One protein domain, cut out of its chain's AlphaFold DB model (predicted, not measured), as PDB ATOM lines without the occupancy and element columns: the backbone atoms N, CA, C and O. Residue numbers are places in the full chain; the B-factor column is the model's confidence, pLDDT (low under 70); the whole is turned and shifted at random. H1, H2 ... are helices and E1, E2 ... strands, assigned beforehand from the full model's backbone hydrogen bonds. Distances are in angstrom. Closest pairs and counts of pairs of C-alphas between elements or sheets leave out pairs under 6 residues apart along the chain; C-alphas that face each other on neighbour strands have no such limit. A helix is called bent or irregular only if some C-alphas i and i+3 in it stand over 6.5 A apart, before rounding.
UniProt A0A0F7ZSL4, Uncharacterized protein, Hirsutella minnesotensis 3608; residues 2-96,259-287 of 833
ATOM      1  N   ARG A   2     104.657 -10.776-234.774       74.50
ATOM      2  CA  ARG A   2     103.258 -11.130-235.080       74.50
ATOM      3  C   ARG A   2     102.659 -11.928-233.919       74.50
ATOM      4  O   ARG A   2     103.257 -12.910-233.489       74.50
ATOM      5  N   ILE A   3     101.487 -11.502-233.450       83.69
ATOM      6  CA  ILE A   3     100.614 -12.315-232.600       83.69
ATOM      7  C   ILE A   3      99.838 -13.272-233.513       83.69
ATOM      8  O   ILE A   3      99.381 -12.878-234.589       83.69
ATOM      9  N   ILE A   4      99.726 -14.528-233.098       84.94
ATOM     10  CA  ILE A   4      98.940 -15.575-233.747       84.94
ATOM     11  C   ILE A   4      97.724 -15.840-232.850       84.94
ATOM     12  O   ILE A   4      97.852 -15.894-231.625       84.94
ATOM     13  N   LEU A   5      96.551 -15.980-233.465       89.00
ATOM     14  CA  LEU A   5      95.253 -16.158-232.808       89.00
ATOM     15  C   LEU A   5      94.559 -17.418-233.352       89.00
ATOM     16  O   LEU A   5      94.957 -17.899-234.412       89.00
ATOM     17  N   PRO A   6      93.490 -17.929-232.710       88.38
ATOM     18  CA  PRO A   6      92.723 -19.069-233.224       88.38
ATOM     19  C   PRO A   6      92.102 -18.864-234.617       88.38
ATOM     20  O   PRO A   6      91.711 -19.840-235.262       88.38
ATOM     21  N   PHE A   7      91.991 -17.614-235.073       89.12
ATOM     22  CA  PHE A   7      91.366 -17.206-236.330       89.12
ATOM     23  C   PHE A   7      92.263 -16.205-237.070       89.12
ATOM     24  O   PHE A   7      92.898 -15.363-236.437       89.12
ATOM     25  N   GLN A   8      92.292 -16.280-238.404       87.94
ATOM     26  CA  GLN A   8      93.093 -15.382-239.252       87.94
ATOM     27  C   GLN A   8      92.600 -13.933-239.182       87.94
ATOM     28  O   GLN A   8      93.399 -12.999-239.181       87.94
ATOM     29  N   GLU A   9      91.279 -13.766-239.111       87.38
ATOM     30  CA  GLU A   9      90.589 -12.483-239.023       87.38
ATOM     31  C   GLU A   9      89.693 -12.491-237.769       87.38
ATOM     32  O   GLU A   9      88.571 -13.003-237.818       87.38
ATOM     33  N   PRO A  10      90.173 -11.988-236.613       86.44
ATOM     34  CA  PRO A  10      89.318 -11.769-235.448       86.44
ATOM     35  C   PRO A  10      88.299 -10.640-235.722       86.44
ATOM     36  O   PRO A  10      88.456  -9.885-236.689       86.44
ATOM     37  N   PRO A  11      87.259 -10.475-234.881       91.19
ATOM     38  CA  PRO A  11      86.315  -9.369-235.024       91.19
ATOM     39  C   PRO A  11      87.014  -8.000-234.986       91.19
ATOM     40  O   PRO A  11      88.053  -7.823-234.351       91.19
ATOM     41  N   LYS A  12      86.441  -7.006-235.673       87.62
ATOM     42  CA  LYS A  12      87.087  -5.691-235.865       87.62
ATOM     43  C   LYS A  12      87.173  -4.846-234.592       87.62
ATOM     44  O   LYS A  12      88.057  -4.002-234.485       87.62
ATOM     45  N   GLU A  13      86.247  -5.034-233.656       92.00
ATOM     46  CA  GLU A  13      86.194  -4.280-232.403       92.00
ATOM     47  C   GLU A  13      87.099  -4.947-231.355       92.00
ATOM     48  O   GLU A  13      86.659  -5.809-230.601       92.00
ATOM     49  N   CYS A  14      88.380  -4.576-231.313       89.19
ATOM     50  CA  CYS A  14      89.278  -4.986-230.229       89.19
ATOM     51  C   CYS A  14      89.009  -4.130-228.984       89.19
ATOM     52  O   CYS A  14      89.120  -2.906-229.046       89.19
ATOM     53  N   LEU A  15      88.671  -4.770-227.864       83.81
ATOM     54  CA  LEU A  15      88.382  -4.119-226.579       83.81
ATOM     55  C   LEU A  15      89.560  -4.201-225.594       83.81
ATOM     56  O   LEU A  15      89.599  -3.459-224.615       83.81
ATOM     57  N   SER A  16      90.533  -5.080-225.846       78.25
ATOM     58  CA  SER A  16      91.763  -5.168-225.050       78.25
ATOM     59  C   SER A  16      92.733  -4.024-225.352       78.25
ATOM     60  O   SER A  16      93.097  -3.798-226.505       78.25
ATOM     61  N   LEU A  17      93.259  -3.398-224.294       60.69
ATOM     62  CA  LEU A  17      94.395  -2.465-224.366       60.69
ATOM     63  C   LEU A  17      95.750  -3.181-224.557       60.69
ATOM     64  O   LEU A  17      96.721  -2.562-224.982       60.69
ATOM     65  N   GLY A  18      95.828  -4.484-224.261       60.72
ATOM     66  CA  GLY A  18      97.028  -5.297-224.463       60.72
ATOM     67  C   GLY A  18      96.807  -6.796-224.197       60.72
ATOM     68  O   GLY A  18      95.775  -7.171-223.637       60.72
ATOM     69  N   PRO A  19      97.756  -7.664-224.600       64.25
ATOM     70  CA  PRO A  19      97.642  -9.119-224.506       64.25
ATOM     71  C   PRO A  19      98.242  -9.653-223.189       64.25
ATOM     72  O   PRO A  19      99.300 -10.274-223.192       64.25
ATOM     73  N   SER A  20      97.617  -9.380-222.039       59.00
ATOM     74  CA  SER A  20      98.133  -9.845-220.732       59.00
ATOM     75  C   SER A  20      97.669 -11.258-220.358       59.00
ATOM     76  O   SER A  20      98.473 -12.078-219.928       59.00
ATOM     77  N   GLN A  21      96.375 -11.545-220.532       74.06
ATOM     78  CA  GLN A  21      95.752 -12.852-220.260       74.06
ATOM     79  C   GLN A  21      94.957 -13.391-221.463       74.06
ATOM     80  O   GLN A  21      94.778 -14.595-221.625       74.06
ATOM     81  N   GLY A  22      94.518 -12.510-222.354       83.19
ATOM     82  CA  GLY A  22      93.789 -12.838-223.574       83.19
ATOM     83  C   GLY A  22      93.450 -11.559-224.331       83.19
ATOM     84  O   GLY A  22      93.632 -10.455-223.811       83.19
ATOM     85  N   LEU A  23      92.960 -11.703-225.557       88.88
ATOM     86  CA  LEU A  23      92.475 -10.587-226.364       88.88
ATOM     87  C   LEU A  23      90.953 -10.660-226.479       88.88
ATOM     88  O   LEU A  23      90.392 -11.667-226.908       88.88
ATOM     89  N   VAL A  24      90.295  -9.591-226.042       90.62
ATOM     90  CA  VAL A  24      88.843  -9.462-225.949       90.62
ATOM     91  C   VAL A  24      88.345  -8.677-227.154       90.62
ATOM     92  O   VAL A  24      88.795  -7.559-227.405       90.62
ATOM     93  N   TYR A  25      87.393  -9.256-227.875       93.06
ATOM     94  CA  TYR A  25      86.788  -8.666-229.057       93.06
ATOM     95  C   TYR A  25      85.277  -8.512-228.877       93.06
ATOM     96  O   TYR A  25      84.601  -9.437-228.428       93.06
ATOM     97  N   GLY A  26      84.737  -7.363-229.276       94.69
ATOM     98  CA  GLY A  26      83.315  -7.226-229.560       94.69
ATOM     99  C   GLY A  26      82.997  -8.008-230.828       94.69
ATOM    100  O   GLY A  26      83.441  -7.639-231.918       94.69
ATOM    101  N   LEU A  27      82.257  -9.109-230.692       93.38
ATOM    102  CA  LEU A  27      81.696  -9.795-231.853       93.38
ATOM    103  C   LEU A  27      80.588  -8.925-232.458       93.38
ATOM    104  O   LEU A  27      80.513  -8.751-233.674       93.38
ATOM    105  N   ASP A  28      79.770  -8.351-231.574       92.75
ATOM    106  CA  ASP A  28      78.745  -7.355-231.855       92.75
ATOM    107  C   ASP A  28      78.328  -6.628-230.549       92.75
ATOM    108  O   ASP A  28      79.060  -6.626-229.557       92.75
ATOM    109  N   GLN A  29      77.160  -5.975-230.540       90.88
ATOM    110  CA  GLN A  29      76.640  -5.215-229.392       90.88
ATOM    111  C   GLN A  29      76.231  -6.078-228.183       90.88
ATOM    112  O   GLN A  29      76.078  -5.533-227.093       90.88
ATOM    113  N   ASP A  30      76.080  -7.394-228.355       94.44
ATOM    114  CA  ASP A  30      75.546  -8.322-227.348       94.44
ATOM    115  C   ASP A  30      76.514  -9.450-226.982       94.44
ATOM    116  O   ASP A  30      76.294 -10.144-225.989       94.44
ATOM    117  N   ILE A  31      77.561  -9.660-227.784       95.69
ATOM    118  CA  ILE A  31      78.455 -10.812-227.668       95.69
ATOM    119  C   ILE A  31      79.914 -10.358-227.620       95.69
ATOM    120  O   ILE A  31      80.392  -9.603-228.473       95.69
ATOM    121  N   ILE A  32      80.636 -10.883-226.635       94.94
ATOM    122  CA  ILE A  32      82.087 -10.797-226.505       94.94
ATOM    123  C   ILE A  32      82.716 -12.128-226.909       94.94
ATOM    124  O   ILE A  32      82.220 -13.194-226.556       94.94
ATOM    125  N   LEU A  33      83.842 -12.053-227.611       93.38
ATOM    126  CA  LEU A  33      84.720 -13.174-227.915       93.38
ATOM    127  C   LEU A  33      86.096 -12.911-227.291       93.38
ATOM    128  O   LEU A  33      86.841 -12.049-227.759       93.38
ATOM    129  N   LYS A  34      86.442 -13.654-226.237       92.12
ATOM    130  CA  LYS A  34      87.777 -13.647-225.625       92.12
ATOM    131  C   LYS A  34      88.599 -14.788-226.222       92.12
ATOM    132  O   LYS A  34      88.187 -15.950-226.207       92.12
ATOM    133  N   LEU A  35      89.745 -14.434-226.796       90.06
ATOM    134  CA  LEU A  35      90.658 -15.347-227.474       90.06
ATOM    135  C   LEU A  35      91.973 -15.466-226.691       90.06
ATOM    136  O   LEU A  35      92.562 -14.431-226.353       90.06
ATOM    137  N   PRO A  36      92.491 -16.685-226.467       88.81
ATOM    138  CA  PRO A  36      93.902 -16.855-226.148       88.81
ATOM    139  C   PRO A  36      94.766 -16.374-227.321       88.81
ATOM    140  O   PRO A  36      94.323 -16.347-228.474       88.81
ATOM    141  N   PHE A  37      96.021 -16.038-227.045       85.25
ATOM    142  CA  PHE A  37      96.992 -15.654-228.069       85.25
ATOM    143  C   PHE A  37      98.321 -16.392-227.884       85.25
ATOM    144  O   PHE A  37      98.655 -16.837-226.789       85.25
ATOM    145  N   GLN A  38      99.110 -16.474-228.954       81.00
ATOM    146  CA  GLN A  38     100.497 -16.933-228.888       81.00
ATOM    147  C   GLN A  38     101.397 -16.039-229.747       81.00
ATOM    148  O   GLN A  38     100.986 -15.531-230.792       81.00
ATOM    149  N   TYR A  39     102.643 -15.859-229.331       77.44
ATOM    150  CA  TYR A  39     103.680 -15.246-230.154       77.44
ATOM    151  C   TYR A  39     104.379 -16.299-231.021       77.44
ATOM    152  O   TYR A  39     104.437 -17.479-230.680       77.44
ATOM    153  N   GLU A  40     104.920 -15.877-232.163       70.88
ATOM    154  CA  GLU A  40     105.665 -16.766-233.056       70.88
ATOM    155  C   GLU A  40     106.925 -17.336-232.371       70.88
ATOM    156  O   GLU A  40     107.731 -16.601-231.796       70.88
ATOM    157  N   VAL A  41     107.119 -18.656-232.442       61.41
ATOM    158  CA  VAL A  41     108.303 -19.311-231.867       61.41
ATOM    159  C   VAL A  41     109.513 -19.030-232.758       61.41
ATOM    160  O   VAL A  41     109.596 -19.491-233.897       61.41
ATOM    161  N   THR A  42     110.460 -18.255-232.236       55.00
ATOM    162  CA  THR A  42     111.713 -17.894-232.912       55.00
ATOM    163  C   THR A  42     112.900 -18.521-232.179       55.00
ATOM    164  O   THR A  42     112.779 -18.917-231.028       55.00
ATOM    165  N   ARG A  43     114.066 -18.641-232.823       46.06
ATOM    166  CA  ARG A  43     115.294 -19.122-232.148       46.06
ATOM    167  C   ARG A  43     116.043 -18.009-231.398       46.06
ATOM    168  O   ARG A  43     117.208 -18.187-231.059       46.06
ATOM    169  N   ASP A  44     115.402 -16.860-231.209       47.09
ATOM    170  CA  ASP A  44     115.992 -15.680-230.587       47.09
ATOM    171  C   ASP A  44     115.714 -15.692-229.077       47.09
ATOM    172  O   ASP A  44     114.560 -15.745-228.650       47.09
ATOM    173  N   VAL A  45     116.778 -15.688-228.272       41.31
ATOM    174  CA  VAL A  45     116.698 -15.828-226.808       41.31
ATOM    175  C   VAL A  45     116.190 -14.539-226.152       41.31
ATOM    176  O   VAL A  45     115.522 -14.606-225.119       41.31
ATOM    177  N   ASP A  46     116.377 -13.384-226.803       41.84
ATOM    178  CA  ASP A  46     115.857 -12.081-226.353       41.84
ATOM    179  C   ASP A  46     114.310 -12.038-226.317       41.84
ATOM    180  O   ASP A  46     113.718 -11.107-225.771       41.84
ATOM    181  N   MET A  47     113.636 -13.052-226.879       52.53
ATOM    182  CA  MET A  47     112.178 -13.126-227.013       52.53
ATOM    183  C   MET A  47     111.488 -14.065-226.007       52.53
ATOM    184  O   MET A  47     110.270 -14.232-226.093       52.53
ATOM    185  N   ALA A  48     112.209 -14.632-225.031       52.66
ATOM    186  CA  ALA A  48     111.664 -15.605-224.068       52.66
ATOM    187  C   ALA A  48     110.385 -15.126-223.345       52.66
ATOM    188  O   ALA A  48     109.410 -15.870-223.247       52.66
ATOM    189  N   HIS A  49     110.331 -13.846-222.954       57.44
ATOM    190  CA  HIS A  49     109.156 -13.236-222.314       57.44
ATOM    191  C   HIS A  49     107.869 -13.337-223.160       57.44
ATOM    192  O   HIS A  49     106.769 -13.431-222.620       57.44
ATOM    193  N   CYS A  50     107.976 -13.363-224.493       62.62
ATOM    194  CA  CYS A  50     106.812 -13.544-225.363       62.62
ATOM    195  C   CYS A  50     106.235 -14.969-225.272       62.62
ATOM    196  O   CYS A  50     105.031 -15.158-225.461       62.62
ATOM    197  N   TRP A  51     107.048 -15.978-224.950       61.88
ATOM    198  CA  TRP A  51     106.557 -17.337-224.699       61.88
ATOM    199  C   TRP A  51     105.916 -17.449-223.318       61.88
ATOM    200  O   TRP A  51     104.858 -18.064-223.217       61.88
ATOM    201  N   ASP A  52     106.457 -16.764-222.304       59.38
ATOM    202  CA  ASP A  52     105.815 -16.657-220.985       59.38
ATOM    203  C   ASP A  52     104.427 -16.001-221.084       59.38
ATOM    204  O   ASP A  52     103.465 -16.507-220.510       59.38
ATOM    205  N   LEU A  53     104.286 -14.925-221.874       63.28
ATOM    206  CA  LEU A  53     102.987 -14.295-222.156       63.28
ATOM    207  C   LEU A  53     102.027 -15.238-222.900       63.28
ATOM    208  O   LEU A  53     100.840 -15.286-222.582       63.28
ATOM    209  N   SER A  54     102.535 -16.014-223.863       73.19
ATOM    210  CA  SER A  54     101.730 -17.003-224.600       73.19
ATOM    211  C   SER A  54     101.215 -18.105-223.666       73.19
ATOM    212  O   SER A  54     100.029 -18.423-223.659       73.19
ATOM    213  N   LEU A  55     102.098 -18.654-222.824       65.94
ATOM    214  CA  LEU A  55     101.757 -19.668-221.830       65.94
ATOM    215  C   LEU A  55     100.783 -19.120-220.779       65.94
ATOM    216  O   LEU A  55      99.801 -19.784-220.452       65.94
ATOM    217  N   GLY A  56     101.010 -17.892-220.307       67.56
ATOM    218  CA  GLY A  56     100.106 -17.180-219.406       67.56
ATOM    219  C   GLY A  56      98.701 -17.026-219.989       67.56
ATOM    220  O   GLY A  56      97.726 -17.254-219.277       67.56
ATOM    221  N   SER A  57      98.581 -16.736-221.291       78.81
ATOM    222  CA  SER A  57      97.278 -16.634-221.956       78.81
ATOM    223  C   SER A  57      96.529 -17.966-222.031       78.81
ATOM    224  O   SER A  57      95.321 -18.013-221.785       78.81
ATOM    225  N   PHE A  58      97.237 -19.064-222.307       77.94
ATOM    226  CA  PHE A  58      96.643 -20.401-222.263       77.94
ATOM    227  C   PHE A  58      96.185 -20.770-220.848       77.94
ATOM    228  O   PHE A  58      95.036 -21.161-220.669       77.94
ATOM    229  N   VAL A  59      97.038 -20.579-219.835       74.88
ATOM    230  CA  VAL A  59      96.709 -20.883-218.431       74.88
ATOM    231  C   VAL A  59      95.524 -20.052-217.932       74.88
ATOM    232  O   VAL A  59      94.650 -20.592-217.256       74.88
ATOM    233  N   ALA A  60      95.452 -18.765-218.285       80.56
ATOM    234  CA  ALA A  60      94.315 -17.915-217.937       80.56
ATOM    235  C   ALA A  60      93.011 -18.397-218.596       80.56
ATOM    236  O   ALA A  60      91.973 -18.466-217.941       80.56
ATOM    237  N   THR A  61      93.072 -18.805-219.868       83.00
ATOM    238  CA  THR A  61      91.907 -19.339-220.590       83.00
ATOM    239  C   THR A  61      91.404 -20.644-219.960       83.00
ATOM    240  O   THR A  61      90.206 -20.783-219.735       83.00
ATOM    241  N   GLU A  62      92.299 -21.572-219.603       81.62
ATOM    242  CA  GLU A  62      91.945 -22.827-218.916       81.62
ATOM    243  C   GLU A  62      91.302 -22.582-217.537       81.62
ATOM    244  O   GLU A  62      90.276 -23.182-217.212       81.62
ATOM    245  N   LYS A  63      91.860 -21.661-216.735       85.06
ATOM    246  CA  LYS A  63      91.288 -21.260-215.435       85.06
ATOM    247  C   LYS A  63      89.873 -20.708-215.574       85.06
ATOM    248  O   LYS A  63      88.977 -21.091-214.822       85.06
ATOM    249  N   GLU A  64      89.672 -19.823-216.544       90.62
ATOM    250  CA  GLU A  64      88.383 -19.187-216.779       90.62
ATOM    251  C   GLU A  64      87.339 -20.180-217.304       90.62
ATOM    252  O   GLU A  64      86.199 -20.189-216.831       90.62
ATOM    253  N   LEU A  65      87.737 -21.084-218.204       88.31
ATOM    254  CA  LEU A  65      86.898 -22.198-218.641       88.31
ATOM    255  C   LEU A  65      86.488 -23.088-217.462       88.31
ATOM    256  O   LEU A  65      85.305 -23.393-217.344       88.31
ATOM    257  N   ALA A  66      87.406 -23.446-216.557       89.44
ATOM    258  CA  ALA A  66      87.099 -24.286-215.396       89.44
ATOM    259  C   ALA A  66      86.029 -23.673-214.469       89.44
ATOM    260  O   ALA A  66      85.144 -24.391-213.997       89.44
ATOM    261  N   VAL A  67      86.058 -22.352-214.254       92.44
ATOM    262  CA  VAL A  67      85.010 -21.642-213.497       92.44
ATOM    263  C   VAL A  67      83.671 -21.681-214.243       92.44
ATOM    264  O   VAL A  67      82.642 -21.982-213.640       92.44
ATOM    265  N   TYR A  68      83.661 -21.441-215.559       92.94
ATOM    266  CA  TYR A  68      82.422 -21.488-216.343       92.94
ATOM    267  C   TYR A  68      81.840 -22.897-216.524       92.94
ATOM    268  O   TYR A  68      80.622 -23.030-216.628       92.94
ATOM    269  N   GLU A  69      82.662 -23.948-216.535       90.19
ATOM    270  CA  GLU A  69      82.193 -25.340-216.493       90.19
ATOM    271  C   GLU A  69      81.490 -25.629-215.154       90.19
ATOM    272  O   GLU A  69      80.357 -26.108-215.152       90.19
ATOM    273  N   ALA A  70      82.087 -25.237-214.020       91.75
ATOM    274  CA  ALA A  70      81.455 -25.378-212.704       91.75
ATOM    275  C   ALA A  70      80.139 -24.578-212.588       91.75
ATOM    276  O   ALA A  70      79.162 -25.070-212.020       91.75
ATOM    277  N   LEU A  71      80.086 -23.375-213.174       92.19
ATOM    278  CA  LEU A  71      78.876 -22.547-213.255       92.19
ATOM    279  C   LEU A  71      77.818 -23.089-214.229       92.19
ATOM    280  O   LEU A  71      76.648 -22.747-214.077       92.19
ATOM    281  N   ARG A  72      78.170 -23.919-215.219       88.56
ATOM    282  CA  ARG A  72      77.161 -24.603-216.047       88.56
ATOM    283  C   ARG A  72      76.411 -25.639-215.216       88.56
ATOM    284  O   ARG A  72      75.189 -25.717-215.297       88.56
ATOM    285  N   ASP A  73      77.146 -26.404-214.418       85.44
ATOM    286  CA  ASP A  73      76.579 -27.468-213.593       85.44
ATOM    287  C   ASP A  73      75.835 -26.888-212.365       85.44
ATOM    288  O   ASP A  73      74.844 -27.460-211.911       85.44
ATOM    289  N   HIS A  74      76.271 -25.723-211.863       88.19
ATOM    290  CA  HIS A  74      75.697 -25.016-210.708       88.19
ATOM    291  C   HIS A  74      75.500 -23.505-210.997       88.19
ATOM    292  O   HIS A  74      76.281 -22.667-210.524       88.19
ATOM    293  N   PRO A  75      74.464 -23.133-211.777       88.81
ATOM    294  CA  PRO A  75      74.294 -21.779-212.305       88.81
ATOM    295  C   PRO A  75      73.875 -20.743-211.260       88.81
ATOM    296  O   PRO A  75      73.077 -21.009-210.364       88.81
ATOM    297  N   HIS A  76      74.362 -19.513-211.442       92.75
ATOM    298  CA  HIS A  76      74.018 -18.357-210.616       92.75
ATOM    299  C   HIS A  76      73.892 -17.089-211.475       92.75
ATOM    300  O   HIS A  76      74.708 -16.839-212.361       92.75
ATOM    301  N   ALA A  77      72.862 -16.276-211.224       91.88
ATOM    302  CA  ALA A  77      72.442 -15.198-212.131       91.88
ATOM    303  C   ALA A  77      73.387 -13.981-212.183       91.88
ATOM    304  O   ALA A  77      73.253 -13.143-213.072       91.88
ATOM    305  N   ASN A  78      74.316 -13.865-211.230       95.75
ATOM    306  CA  ASN A  78      75.246 -12.736-211.097       95.75
ATOM    307  C   ASN A  78      76.657 -13.039-211.640       95.75
ATOM    308  O   ASN A  78      77.642 -12.448-211.205       95.75
ATOM    309  N   PHE A  79      76.746 -13.948-212.609       96.38
ATOM    310  CA  PHE A  79      77.940 -14.220-213.411       96.38
ATOM    311  C   PHE A  79      77.626 -13.950-214.884       96.38
ATOM    312  O   PHE A  79      76.488 -14.160-215.308       96.38
ATOM    313  N   ALA A  80      78.612 -13.504-215.666       95.38
ATOM    314  CA  ALA A  80      78.445 -13.410-217.116       95.38
ATOM    315  C   ALA A  80      78.166 -14.800-217.714       95.38
ATOM    316  O   ALA A  80      78.871 -15.769-217.438       95.38
ATOM    317  N   ARG A  81      77.133 -14.925-218.544       93.19
ATOM    318  CA  ARG A  81      76.799 -16.163-219.242       93.19
ATOM    319  C   ARG A  81      77.874 -16.450-220.289       93.19
ATOM    320  O   ARG A  81      78.016 -15.702-221.257       93.19
ATOM    321  N   ARG A  82      78.562 -17.584-220.137       93.75
ATOM    322  CA  ARG A  82      79.290 -18.221-221.238       93.75
ATOM    323  C   ARG A  82      78.290 -18.790-222.241       93.75
ATOM    324  O   ARG A  82      77.425 -19.578-221.872       93.75
ATOM    325  N   LEU A  83      78.439 -18.378-223.492       92.25
ATOM    326  CA  LEU A  83      77.690 -18.866-224.644       92.25
ATOM    327  C   LEU A  83      78.471 -20.058-225.217       92.25
ATOM    328  O   LEU A  83      79.662 -19.927-225.501       92.25
ATOM    329  N   ALA A  84      77.838 -21.220-225.370       84.38
ATOM    330  CA  ALA A  84      78.498 -22.473-225.747       84.38
ATOM    331  C   ALA A  84      77.974 -23.012-227.098       84.38
ATOM    332  O   ALA A  84      77.311 -24.049-227.146       84.38
ATOM    333  N   PRO A  85      78.258 -22.328-228.228       77.25
ATOM    334  CA  PRO A  85      77.711 -22.696-229.537       77.25
ATOM    335  C   PRO A  85      78.169 -24.075-230.050       77.25
ATOM    336  O   PRO A  85      77.447 -24.680-230.853       77.25
ATOM    337  N   ASP A  86      79.348 -24.536-229.616       69.06
ATOM    338  CA  ASP A  86      80.039 -25.780-229.975       69.06
ATOM    339  C   ASP A  86      81.146 -26.139-228.943       69.06
ATOM    340  O   ASP A  86      81.340 -25.439-227.947       69.06
ATOM    341  N   GLN A  87      81.900 -27.225-229.179       58.12
ATOM    342  CA  GLN A  87      83.112 -27.585-228.413       58.12
ATOM    343  C   GLN A  87      84.348 -26.769-228.859       58.12
ATOM    344  O   GLN A  87      85.367 -27.345-229.239       58.12
ATOM    345  N   SER A  88      84.276 -25.436-228.877       59.22
ATOM    346  CA  SER A  88      85.426 -24.603-229.260       59.22
ATOM    347  C   SER A  88      86.320 -24.201-228.079       59.22
ATOM    348  O   SER A  88      85.841 -23.825-227.011       59.22
ATOM    349  N   ASP A  89      87.639 -24.166-228.323       63.38
ATOM    350  CA  ASP A  89      88.691 -23.551-227.482       63.38
ATOM    351  C   ASP A  89      88.535 -22.011-227.318       63.38
ATOM    352  O   ASP A  89      89.519 -21.279-227.188       63.38
ATOM    353  N   CYS A  90      87.330 -21.462-227.471       78.81
ATOM    354  CA  CYS A  90      87.075 -20.030-227.596       78.81
ATOM    355  C   CYS A  90      85.984 -19.610-226.613       78.81
ATOM    356  O   CYS A  90      84.952 -20.268-226.495       78.81
ATOM    357  N   LEU A  91      86.205 -18.502-225.905       89.56
ATOM    358  CA  LEU A  91      85.296 -18.064-224.858       89.56
ATOM    359  C   LEU A  91      84.353 -16.983-225.397       89.56
ATOM    360  O   LEU A  91      84.711 -15.806-225.470       89.56
ATOM    361  N   PHE A  92      83.140 -17.390-225.768       93.50
ATOM    362  CA  PHE A  92      82.044 -16.465-226.049       93.50
ATOM    363  C   PHE A  92      81.307 -16.132-224.747       93.50
ATOM    364  O   PHE A  92      80.911 -17.036-224.011       93.50
ATOM    365  N   LEU A  93      81.108 -14.846-224.470       94.88
ATOM    366  CA  LEU A  93      80.395 -14.336-223.297       94.88
ATOM    367  C   LEU A  93      79.295 -13.363-223.738       94.88
ATOM    368  O   LEU A  93      79.418 -12.712-224.779       94.88
ATOM    369  N   GLU A  94      78.246 -13.207-222.931       95.31
ATOM    370  CA  GLU A  94      77.346 -12.056-223.072       95.31
ATOM    371  C   GLU A  94      78.115 -10.734-222.873       95.31
ATOM    372  O   GLU A  94      79.010 -10.630-222.028       95.31
ATOM    373  N   ARG A  95      77.771  -9.701-223.648       95.56
ATOM    374  CA  ARG A  95      78.354  -8.363-223.514       95.56
ATOM    375  C   ARG A  95      77.617  -7.573-222.440       95.56
ATOM    376  O   ARG A  95      76.416  -7.335-222.536       95.56
ATOM    377  N   LEU A  96      78.367  -7.133-221.436       95.56
ATOM    378  CA  LEU A  96      77.868  -6.330-220.322       95.56
ATOM    379  C   LEU A  96      78.229  -4.854-220.512       95.56
ATOM    380  O   LEU A  96      79.247  -4.522-221.122       95.56
ATOM    381  N   SER A 259      65.522 -14.395-220.379       87.81
ATOM    382  CA  SER A 259      64.988 -15.714-220.735       87.81
ATOM    383  C   SER A 259      66.028 -16.567-221.459       87.81
ATOM    384  O   SER A 259      66.864 -16.036-222.185       87.81
ATOM    385  N   GLU A 260      65.944 -17.895-221.354       89.94
ATOM    386  CA  GLU A 260      66.878 -18.772-222.082       89.94
ATOM    387  C   GLU A 260      66.809 -18.565-223.604       89.94
ATOM    388  O   GLU A 260      67.843 -18.521-224.263       89.94
ATOM    389  N   SER A 261      65.629 -18.238-224.144       91.81
ATOM    390  CA  SER A 261      65.453 -17.841-225.549       91.81
ATOM    391  C   SER A 261      66.271 -16.612-225.983       91.81
ATOM    392  O   SER A 261      66.538 -16.435-227.172       91.81
ATOM    393  N   HIS A 262      66.686 -15.750-225.045       92.25
ATOM    394  CA  HIS A 262      67.637 -14.676-225.331       92.25
ATOM    395  C   HIS A 262      69.040 -15.247-225.566       92.25
ATOM    396  O   HIS A 262      69.663 -14.916-226.573       92.25
ATOM    397  N   TYR A 263      69.513 -16.133-224.687       93.00
ATOM    398  CA  TYR A 263      70.839 -16.744-224.795       93.00
ATOM    399  C   TYR A 263      70.940 -17.716-225.980       93.00
ATOM    400  O   TYR A 263      71.922 -17.652-226.714       93.00
ATOM    401  N   GLU A 264      69.900 -18.507-226.264       93.81
ATOM    402  CA  GLU A 264      69.798 -19.348-227.472       93.81
ATOM    403  C   GLU A 264      69.974 -18.525-228.766       93.81
ATOM    404  O   GLU A 264      70.646 -18.945-229.712       93.81
ATOM    405  N   CYS A 265      69.409 -17.311-228.802       94.88
ATOM    406  CA  CYS A 265      69.560 -16.379-229.920       94.88
ATOM    407  C   CYS A 265      71.006 -15.862-230.055       94.88
ATOM    408  O   CYS A 265      71.529 -15.774-231.170       94.88
ATOM    409  N   LEU A 266      71.683 -15.571-228.935       95.12
ATOM    410  CA  LEU A 266      73.100 -15.187-228.942       95.12
ATOM    411  C   LEU A 266      73.998 -16.348-229.399       95.12
ATOM    412  O   LEU A 266      74.841 -16.160-230.274       95.12
ATOM    413  N   GLU A 267      73.779 -17.567-228.902       94.62
ATOM    414  CA  GLU A 267      74.535 -18.754-229.326       94.62
ATOM    415  C   GLU A 267      74.361 -19.074-230.815       94.62
ATOM    416  O   GLU A 267      75.317 -19.485-231.478       94.62
ATOM    417  N   SER A 268      73.167 -18.846-231.371       94.50
ATOM    418  CA  SER A 268      72.928 -18.972-232.812       94.50
ATOM    419  C   SER A 268      73.818 -18.021-233.627       94.50
ATOM    420  O   SER A 268      74.438 -18.445-234.605       94.50
ATOM    421  N   ARG A 269      73.977 -16.766-233.175       94.94
ATOM    422  CA  ARG A 269      74.873 -15.766-233.793       94.94
ATOM    423  C   ARG A 269      76.348 -16.158-233.659       94.94
ATOM    424  O   ARG A 269      77.088 -16.060-234.638       94.94
ATOM    425  N   CYS A 270      76.772 -16.677-232.502       94.06
ATOM    426  CA  CYS A 270      78.125 -17.221-232.332       94.06
ATOM    427  C   CYS A 270      78.402 -18.360-233.329       94.06
ATOM    428  O   CYS A 270      79.454 -18.386-233.966       94.06
ATOM    429  N   ARG A 271      77.441 -19.277-233.511       92.75
ATOM    430  CA  ARG A 271      77.543 -20.409-234.447       92.75
ATOM    431  C   ARG A 271      77.580 -19.960-235.911       92.75
ATOM    432  O   ARG A 271      78.366 -20.496-236.690       92.75
ATOM    433  N   GLU A 272      76.781 -18.958-236.281       92.62
ATOM    434  CA  GLU A 272      76.810 -18.333-237.610       92.62
ATOM    435  C   GLU A 272      78.178 -17.699-237.908       92.62
ATOM    436  O   GLU A 272      78.705 -17.856-239.013       92.62
ATOM    437  N   TRP A 273      78.784 -17.023-236.926       92.06
ATOM    438  CA  TRP A 273      80.122 -16.454-237.075       92.06
ATOM    439  C   TRP A 273      81.209 -17.530-237.164       92.06
ATOM    440  O   TRP A 273      82.028 -17.486-238.081       92.06
ATOM    441  N   LEU A 274      81.185 -18.541-236.285       90.12
ATOM    442  CA  LEU A 274      82.124 -19.671-236.321       90.12
ATOM    443  C   LEU A 274      82.090 -20.412-237.665       90.12
ATOM    444  O   LEU A 274      83.141 -20.778-238.185       90.12
ATOM    445  N   GLY A 275      80.907 -20.570-238.269       88.31
ATOM    446  CA  GLY A 275      80.748 -21.161-239.602       88.31
ATOM    447  C   GLY A 275      81.322 -20.322-240.756       88.31
ATOM    448  O   GLY A 275      81.478 -20.840-241.861       88.31
ATOM    449  N   ARG A 276      81.643 -19.043-240.520       89.81
ATOM    450  CA  ARG A 276      82.284 -18.128-241.486       89.81
ATOM    451  C   ARG A 276      83.762 -17.864-241.187       89.81
ATOM    452  O   ARG A 276      84.493 -17.477-242.094       89.81
ATOM    453  N   ALA A 277      84.202 -18.035-239.942       88.69
ATOM    454  CA  ALA A 277      85.534 -17.649-239.489       88.69
ATOM    455  C   ALA A 277      86.630 -18.631-239.948       88.69
ATOM    456  O   ALA A 277      86.610 -19.821-239.628       88.69
ATOM    457  N   SER A 278      87.648 -18.129-240.652       88.50
ATOM    458  CA  SER A 278      88.817 -18.924-241.045       88.50
ATOM    459  C   SER A 278      89.776 -19.131-239.866       88.50
ATOM    460  O   SER A 278      90.328 -18.170-239.329       88.50
ATOM    461  N   ARG A 279      90.017 -20.392-239.479       87.38
ATOM    462  CA  ARG A 279      91.045 -20.774-238.491       87.38
ATOM    463  C   ARG A 279      92.449 -20.393-238.985       87.38
ATOM    464  O   ARG A 279      92.748 -20.581-240.165       87.38
ATOM    465  N   ASP A 280      93.316 -19.885-238.106       85.94
ATOM    466  CA  ASP A 280      94.723 -19.639-238.469       85.94
ATOM    467  C   ASP A 280      95.498 -20.973-238.455       85.94
ATOM    468  O   ASP A 280      95.553 -21.623-237.411       85.94
ATOM    469  N   PRO A 281      96.103 -21.417-239.576       82.56
ATOM    470  CA  PRO A 281      96.869 -22.662-239.621       82.56
ATOM    471  C   PRO A 281      98.164 -22.616-238.799       82.56
ATOM    472  O   PRO A 281      98.775 -23.659-238.610       82.56
ATOM    473  N   LEU A 282      98.601 -21.439-238.332       78.44
ATOM    474  CA  LEU A 282      99.740 -21.293-237.419       78.44
ATOM    475  C   LEU A 282      99.336 -21.420-235.938       78.44
ATOM    476  O   LEU A 282     100.207 -21.450-235.066       78.44
ATOM    477  N   TRP A 283      98.036 -21.457-235.629       79.75
ATOM    478  CA  TRP A 283      97.535 -21.580-234.261       79.75
ATOM    479  C   TRP A 283      97.856 -22.957-233.676       79.75
ATOM    480  O   TRP A 283      97.477 -23.972-234.257       79.75
ATOM    481  N   LYS A 284      98.553 -22.998-232.531       70.69
ATOM    482  CA  LYS A 284      99.065 -24.233-231.900       70.69
ATOM    483  C   LYS A 284      99.922 -25.135-232.833       70.69
ATOM    484  O   LYS A 284     100.224 -26.266-232.462       70.69
ATOM    485  N   ASP A 285     100.358 -24.655-234.006       61.56
ATOM    486  CA  ASP A 285     101.180 -25.419-234.961       61.56
ATOM    487  C   ASP A 285     102.676 -25.339-234.615       61.56
ATOM    488  O   ASP A 285     103.344 -24.333-234.870       61.56
ATOM    489  N   ALA A 286     103.215 -26.428-234.064       42.88
ATOM    490  CA  ALA A 286     104.647 -26.586-233.814       42.88
ATOM    491  C   ALA A 286     105.458 -26.945-235.084       42.88
ATOM    492  O   ALA A 286     106.662 -26.686-235.138       42.88
ATOM    493  N   ASP A 287     104.822 -27.490-236.131       39.47
ATOM    494  CA  ASP A 287     105.490 -27.972-237.353       39.47
ATOM    495  C   ASP A 287     105.710 -26.872-238.405       39.47
ATOM    496  O   ASP A 287     106.567 -26.997-239.294       39.47
TER     497      ASP A 287
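Overview. This is residues 2 to 96 and 259 to 287 of the 833 residues of an uncharacterized protein of Hirsutella minnesotensis 3608 (UniProt A0A0F7ZSL4). A small sheet of three short strands, E1, E2 and E3, has the long helix H1 packed on it by residues 57 to 68, while the shorter H2 only grazes it with residues 263 to 270. Long loops fill much of the rest, and residues 73 to 78 stick out. You have 124 residues, in the order E1 E2 H1 E3 H2; the class is mixed, with 57 residues in named elements, under half. The sheet's order is E1, E2, E3, antiparallel; the whole is compact by its radius of gyration of the C-alphas, 15.4 A, yet elongated, 52 by 29 by 27 A.

Arrangement. Start at E2, residues 31 to 35, the inner strand. E1, residues 23 to 26, forms a hairpin with it; find N 25 and O 33 at 2.8 A. E3, residues 91 to 94, is its other antiparallel neighbour, with N 32 and O 93 at 2.9 A. H1, residues 45 to 73, is on the sheet, as two layers, a helix on one face; its closest C-alphas to E3 are Leu 65 and Leu 91, 7.6 A. H2, residues 260 to 274, grazes the sheet; its closest C-alphas to E2 are Leu 266 and Ile 31, 7.0 A. H1 and H2 are apart. In H2 every O i to N i+4 pair is within hydrogen-bond range, in H1 22 of 25.

Along the chain. Find C-alpha 23 at (92.475, -10.587, -226.364), where E1 begins. H1 runs 43.8 A from C-alpha 45 at (116.698, -15.828, -226.808); it is irregular, C-alphas 46 and 49 being 7.9 A apart. H2, 20.9 A, ends at C-alpha 274, (82.124, -19.671, -236.321).

Size, cuts and confidence. C-alphas 45 and 259, the two farthest apart, are 52.1 A apart. Residues 97 to 258 are not printed; C-alphas 96 and 259 are 15.9 A apart across the cut. The link H1 to E3 is long, 17 residues. Confidence is under 70 in 26 residues, among them 41 to 53.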